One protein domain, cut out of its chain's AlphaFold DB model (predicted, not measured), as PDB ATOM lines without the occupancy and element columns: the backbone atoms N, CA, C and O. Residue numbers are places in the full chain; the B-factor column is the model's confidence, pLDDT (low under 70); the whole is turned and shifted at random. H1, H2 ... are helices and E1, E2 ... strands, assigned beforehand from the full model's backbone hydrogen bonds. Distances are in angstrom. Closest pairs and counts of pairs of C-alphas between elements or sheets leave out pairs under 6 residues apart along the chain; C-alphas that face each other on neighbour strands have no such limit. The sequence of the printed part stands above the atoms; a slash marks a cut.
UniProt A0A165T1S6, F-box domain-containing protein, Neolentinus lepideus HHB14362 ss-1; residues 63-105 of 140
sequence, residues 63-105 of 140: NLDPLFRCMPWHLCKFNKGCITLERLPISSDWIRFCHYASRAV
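AT A GLANCE: This is residues 63 to 105 of the 140 residues of the protein "F-box domain-containing protein" of Neolentinus lepideus HHB14362 ss-1 (UniProt A0A165T1S6). This is a small, flat domain with the two-stranded hairpin of E1 and E2 at one end, helix H2 at the other, and the short helix H1 between them, packed on H2. Residues 86 to 93 arch from the hairpin over to H2. The printed part has 43 residues, with two named helices and two named strands in the order H1, E1, E2, H2; the sheet, E1 - E2, is antiparallel. The class is mixed, helices and strands, with under half of the residues in named elements. The whole is compact, with a radius of gyration of the C-alphas of 10.3 A and spans of 26 by 23 by 12 A.

IN THESE COORDINATES: Find C-alpha 65 at (-10.127, -51.414, 21.296), where H1 begins; it runs to residue 68, 5.2 A. E1 takes residues 76 to 79, from C-alpha 76 at (-8.509, -50.042, 31.590), over 9.7 A. E2 takes residues 82 to 85, over 10.0 A. H2 takes residues 94 to 101, 9.9 A long, ending at C-alpha 101 at (-16.067, -41.854, 19.217).

HOW THE PARTS SIT: Start at H1, which touches H2; their closest C-alphas are those of Leu 67 and Phe 97, 5.7 A apart. Between H1 and E1 the closest C-alphas, Phe 68 and Cys 76, are 7.3 A apart. E1 and E2 form a hairpin, antiparallel at 153 degrees; N 77 and O 84, 2.8 A, and N 84 and O 77, 2.9 A, are within hydrogen-bond range. E1 and H2 are apart. Every O i to N i+4 pair in H2 is within hydrogen-bond range, while H1 is too short for such a pair.

THE WHOLE: The two C-alphas farthest apart, those of Glu 86 and Val 105, are 27.3 A from each other. The printed part has no cut and no long link; the link E1 to E2 is tight. The mean pLDDT of the printed part is 82.4, and you will find low confidence, under 70, at residues 81 and 105.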
ATOM      1  N   ASN A  63     -12.321 -52.592  15.307       75.75
ATOM      2  CA  ASN A  63     -12.957 -52.871  16.589       75.75
ATOM      3  C   ASN A  63     -12.861 -51.633  17.500       75.75
ATOM      4  O   ASN A  63     -12.209 -50.644  17.162       75.75
ATOM      5  N   LEU A  64     -13.498 -51.695  18.672       79.69
ATOM      6  CA  LEU A  64     -13.543 -50.587  19.631       79.69
ATOM      7  C   LEU A  64     -12.303 -50.493  20.541       79.69
ATOM      8  O   LEU A  64     -12.221 -49.558  21.334       79.69
ATOM      9  N   ASP A  65     -11.332 -51.412  20.445       80.88
ATOM     10  CA  ASP A  65     -10.127 -51.414  21.296       80.88
ATOM     11  C   ASP A  65      -9.398 -50.053  21.284       80.88
ATOM     12  O   ASP A  65      -9.093 -49.533  22.360       80.88
ATOM     13  N   PRO A  66      -9.218 -49.367  20.134       84.06
ATOM     14  CA  PRO A  66      -8.588 -48.047  20.104       84.06
ATOM     15  C   PRO A  66      -9.371 -46.952  20.837       84.06
ATOM     16  O   PRO A  66      -8.759 -46.023  21.365       84.06
ATOM     17  N   LEU A  67     -10.703 -47.055  20.918       84.56
ATOM     18  CA  LEU A  67     -11.515 -46.123  21.708       84.56
ATOM     19  C   LEU A  67     -11.305 -46.357  23.201       84.56
ATOM     20  O   LEU A  67     -11.079 -45.407  23.946       84.56
ATOM     21  N   PHE A  68     -11.295 -47.611  23.647       83.75
ATOM     22  CA  PHE A  68     -11.001 -47.926  25.046       83.75
ATOM     23  C   PHE A  68      -9.567 -47.572  25.441       83.75
ATOM     24  O   PHE A  68      -9.338 -47.175  26.579       83.75
ATOM     25  N   ARG A  69      -8.607 -47.623  24.511       87.50
ATOM     26  CA  ARG A  69      -7.243 -47.108  24.730       87.50
ATOM     27  C   ARG A  69      -7.177 -45.591  24.908       87.50
ATOM     28  O   ARG A  69      -6.159 -45.090  25.375       87.50
ATOM     29  N   CYS A  70      -8.231 -44.857  24.545       88.88
ATOM     30  CA  CYS A  70      -8.332 -43.425  24.824       88.88
ATOM     31  C   CYS A  70      -8.786 -43.122  26.258       88.88
ATOM     32  O   CYS A  70      -8.716 -41.962  26.664       88.88
ATOM     33  N   MET A  71      -9.238 -44.129  27.013       88.19
ATOM     34  CA  MET A  71      -9.500 -43.984  28.442       88.19
ATOM     35  C   MET A  71      -8.197 -43.746  29.220       88.19
ATOM     36  O   MET A  71      -7.114 -44.095  28.740       88.19
ATOM     37  N   PRO A  72      -8.271 -43.180  30.437       89.44
ATOM     38  CA  PRO A  72      -7.114 -43.090  31.316       89.44
ATOM     39  C   PRO A  72      -6.447 -44.456  31.520       89.44
ATOM     40  O   PRO A  72      -7.119 -45.467  31.712       89.44
ATOM     41  N   TRP A  73      -5.114 -44.485  31.505       87.19
ATOM     42  CA  TRP A  73      -4.335 -45.732  31.522       87.19
ATOM     43  C   TRP A  73      -4.596 -46.616  32.756       87.19
ATOM     44  O   TRP A  73      -4.491 -47.831  32.666       87.19
ATOM     45  N   HIS A  74      -4.956 -46.006  33.888       86.38
ATOM     46  CA  HIS A  74      -5.272 -46.679  35.152       86.38
ATOM     47  C   HIS A  74      -6.741 -47.130  35.246       86.38
ATOM     48  O   HIS A  74      -7.183 -47.618  36.278       86.38
ATOM     49  N   LEU A  75      -7.548 -46.864  34.215       87.19
ATOM     50  CA  LEU A  75      -8.955 -47.253  34.185       87.19
ATOM     51  C   LEU A  75      -9.143 -48.602  33.495       87.19
ATOM     52  O   LEU A  75      -9.995 -49.379  33.916       87.19
ATOM     53  N   CYS A  76      -8.359 -48.874  32.450       84.69
ATOM     54  CA  CYS A  76      -8.509 -50.042  31.590       84.69
ATOM     55  C   CYS A  76      -7.263 -50.931  31.634       84.69
ATOM     56  O   CYS A  76      -6.167 -50.501  31.278       84.69
ATOM     57  N   LYS A  77      -7.454 -52.213  31.950       82.56
ATOM     58  CA  LYS A  77      -6.466 -53.271  31.725       82.56
ATOM     59  C   LYS A  77      -6.816 -54.053  30.466       82.56
ATOM     60  O   LYS A  77      -7.946 -54.503  30.303       82.56
ATOM     61  N   PHE A  78      -5.825 -54.249  29.603       81.44
ATOM     62  CA  PHE A  78      -5.959 -54.991  28.351       81.44
ATOM     63  C   PHE A  78      -5.261 -56.342  28.503       81.44
ATOM     64  O   PHE A  78      -4.049 -56.389  28.703       81.44
ATOM     65  N   ASN A  79      -6.009 -57.442  28.426       77.50
ATOM     66  CA  ASN A  79      -5.462 -58.788  28.593       77.50
ATOM     67  C   ASN A  79      -6.115 -59.765  27.612       77.50
ATOM     68  O   ASN A  79      -7.324 -59.951  27.657       77.50
ATOM     69  N   LYS A  80      -5.317 -60.402  26.743       76.50
ATOM     70  CA  LYS A  80      -5.761 -61.464  25.814       76.50
ATOM     71  C   LYS A  80      -7.051 -61.133  25.036       76.50
ATOM     72  O   LYS A  80      -7.902 -61.991  24.841       76.50
ATOM     73  N   GLY A  81      -7.196 -59.882  24.593       69.69
ATOM     74  CA  GLY A  81      -8.376 -59.419  23.847       69.69
ATOM     75  C   GLY A  81      -9.571 -59.001  24.713       69.69
ATOM     76  O   GLY A  81     -10.578 -58.557  24.171       69.69
ATOM     77  N   CYS A  82      -9.455 -59.081  26.038       74.06
ATOM     78  CA  CYS A  82     -10.430 -58.559  26.988       74.06
ATOM     79  C   CYS A  82      -9.990 -57.201  27.544       74.06
ATOM     80  O   CYS A  82      -8.797 -56.938  27.732       74.06
ATOM     81  N   ILE A  83     -10.982 -56.365  27.849       78.69
ATOM     82  CA  ILE A  83     -10.810 -55.064  28.491       78.69
ATOM     83  C   ILE A  83     -11.496 -55.138  29.849       78.69
ATOM     84  O   ILE A  83     -12.706 -55.353  29.923       78.69
ATOM     85  N   THR A  84     -10.725 -54.963  30.915       81.06
ATOM     86  CA  THR A  84     -11.233 -54.952  32.288       81.06
ATOM     87  C   THR A  84     -11.127 -53.546  32.847       81.06
ATOM     88  O   THR A  84     -10.067 -52.924  32.768       81.06
ATOM     89  N   LEU A  85     -12.217 -53.054  33.428       83.00
ATOM     90  CA  LEU A  85     -12.231 -51.775  34.121       83.00
ATOM     91  C   LEU A  85     -11.781 -51.978  35.571       83.00
ATOM     92  O   LEU A  85     -12.359 -52.797  36.281       83.00
ATOM     93  N   GLU A  86     -10.756 -51.248  36.008       86.50
ATOM     94  CA  GLU A  86     -10.252 -51.331  37.392       86.50
ATOM     95  C   GLU A  86     -11.168 -50.615  38.389       86.50
ATOM     96  O   GLU A  86     -11.208 -50.947  39.571       86.50
ATOM     97  N   ARG A  87     -11.926 -49.635  37.897       85.31
ATOM     98  CA  ARG A  87     -12.965 -48.915  38.630       85.31
ATOM     99  C   ARG A  87     -14.084 -48.513  37.679       85.31
ATOM    100  O   ARG A  87     -13.914 -48.528  36.461       85.31
ATOM    101  N   LEU A  88     -15.215 -48.086  38.234       82.62
ATOM    102  CA  LEU A  88     -16.270 -47.478  37.430       82.62
ATOM    103  C   LEU A  88     -15.766 -46.159  36.799       82.62
ATOM    104  O   LEU A  88     -15.175 -45.336  37.511       82.62
ATOM    105  N   PRO A  89     -15.970 -45.951  35.483       84.44
ATOM    106  CA  PRO A  89     -15.624 -44.701  34.818       84.44
ATOM    107  C   PRO A  89     -16.440 -43.528  35.366       84.44
ATOM    108  O   PRO A  89     -17.663 -43.615  35.485       84.44
ATOM    109  N   ILE A  90     -15.775 -42.410  35.636       84.69
ATOM    110  CA  ILE A  90     -16.405 -41.132  35.982       84.69
ATOM    111  C   ILE A  90     -16.520 -40.254  34.733       84.69
ATOM    112  O   ILE A  90     -15.880 -40.513  33.716       84.69
ATOM    113  N   SER A  91     -17.319 -39.187  34.789       84.38
ATOM    114  CA  SER A  91     -17.604 -38.326  33.629       84.38
ATOM    115  C   SER A  91     -16.353 -37.804  32.910       84.38
ATOM    116  O   SER A  91     -16.347 -37.737  31.683       84.38
ATOM    117  N   SER A  92     -15.281 -37.482  33.641       86.19
ATOM    118  CA  SER A  92     -14.027 -36.993  33.053       86.19
ATOM    119  C   SER A  92     -13.275 -38.049  32.240       86.19
ATOM    120  O   SER A  92     -12.574 -37.699  31.293       86.19
ATOM    121  N   ASP A  93     -13.435 -39.334  32.566       85.12
ATOM    122  CA  ASP A  93     -12.763 -40.419  31.848       85.12
ATOM    123  C   ASP A  93     -13.287 -40.538  30.411       85.12
ATOM    124  O   ASP A  93     -12.546 -40.858  29.483       85.12
ATOM    125  N   TRP A  94     -14.564 -40.201  30.215       84.25
ATOM    126  CA  TRP A  94     -15.238 -40.280  28.924       84.25
ATOM    127  C   TRP A  94     -14.841 -39.170  27.952       84.25
ATOM    128  O   TRP A  94     -15.113 -39.309  26.767       84.25
ATOM    129  N   ILE A  95     -14.185 -38.088  28.391       86.69
ATOM    130  CA  ILE A  95     -13.932 -36.907  27.542       86.69
ATOM    131  C   ILE A  95     -13.186 -37.294  26.259       86.69
ATOM    132  O   ILE A  95     -13.638 -37.005  25.148       86.69
ATOM    133  N   ARG A  96     -12.050 -37.988  26.397       85.31
ATOM    134  CA  ARG A  96     -11.217 -38.373  25.250       85.31
ATOM    135  C   ARG A  96     -11.851 -39.501  24.440       85.31
ATOM    136  O   ARG A  96     -11.745 -39.497  23.216       85.31
ATOM    137  N   PHE A  97     -12.539 -40.422  25.113       88.44
ATOM    138  CA  PHE A  97     -13.321 -41.470  24.465       88.44
ATOM    139  C   PHE A  97     -14.383 -40.858  23.541       88.44
ATOM    140  O   PHE A  97     -14.389 -41.138  22.347       88.44
ATOM    141  N   CYS A  98     -15.232 -39.971  24.064       83.88
ATOM    142  CA  CYS A  98     -16.308 -39.319  23.324       83.88
ATOM    143  C   CYS A  98     -15.780 -38.447  22.181       83.88
ATOM    144  O   CYS A  98     -16.355 -38.468  21.093       83.88
ATOM    145  N   HIS A  99     -14.668 -37.732  22.394       83.50
ATOM    146  CA  HIS A  99     -14.030 -36.919  21.356       83.50
ATOM    147  C   HIS A  99     -13.656 -37.731  20.105       83.50
ATOM    148  O   HIS A  99     -13.801 -37.239  18.990       83.50
ATOM    149  N   TYR A 100     -13.162 -38.961  20.270       82.94
ATOM    150  CA  TYR A 100     -12.808 -39.818  19.134       82.94
ATOM    151  C   TYR A 100     -13.962 -40.710  18.669       82.94
ATOM    152  O   TYR A 100     -14.067 -40.993  17.477       82.94
ATOM    153  N   ALA A 101     -14.870 -41.094  19.567       82.88
ATOM    154  CA  ALA A 101     -16.067 -41.854  19.217       82.88
ATOM    155  C   ALA A 101     -16.964 -41.090  18.231       82.88
ATOM    156  O   ALA A 101     -17.520 -41.701  17.324       82.88
ATOM    157  N   SER A 102     -17.052 -39.759  18.348       80.69
ATOM    158  CA  SER A 102     -17.802 -38.925  17.396       80.69
ATOM    159  C   SER A 102     -17.246 -38.984  15.968       80.69
ATOM    160  O   SER A 102     -17.992 -38.796  15.014       80.69
ATOM    161  N   ARG A 103     -15.952 -39.288  15.804       79.38
ATOM    162  CA  ARG A 103     -15.295 -39.433  14.496       79.38
ATOM    163  C   ARG A 103     -15.432 -40.833  13.911       79.38
ATOM    164  O   ARG A 103     -15.314 -40.999  12.702       79.38
ATOM    165  N   ALA A 104     -15.690 -41.833  14.751       73.19
ATOM    166  CA  ALA A 104     -15.876 -43.213  14.317       73.19
ATOM    167  C   ALA A 104     -17.230 -43.451  13.619       73.19
ATOM    168  O   ALA A 104     -17.430 -44.504  13.022       73.19
ATOM    169  N   VAL A 105     -18.150 -42.478  13.662       58.16
ATOM    170  CA  VAL A 105     -19.536 -42.632  13.201       58.16
ATOM    171  C   VAL A 105     -19.977 -41.444  12.352       58.16
ATOM    172  O   VAL A 105     -20.505 -40.477  12.881       58.16
TER     173      VAL A 105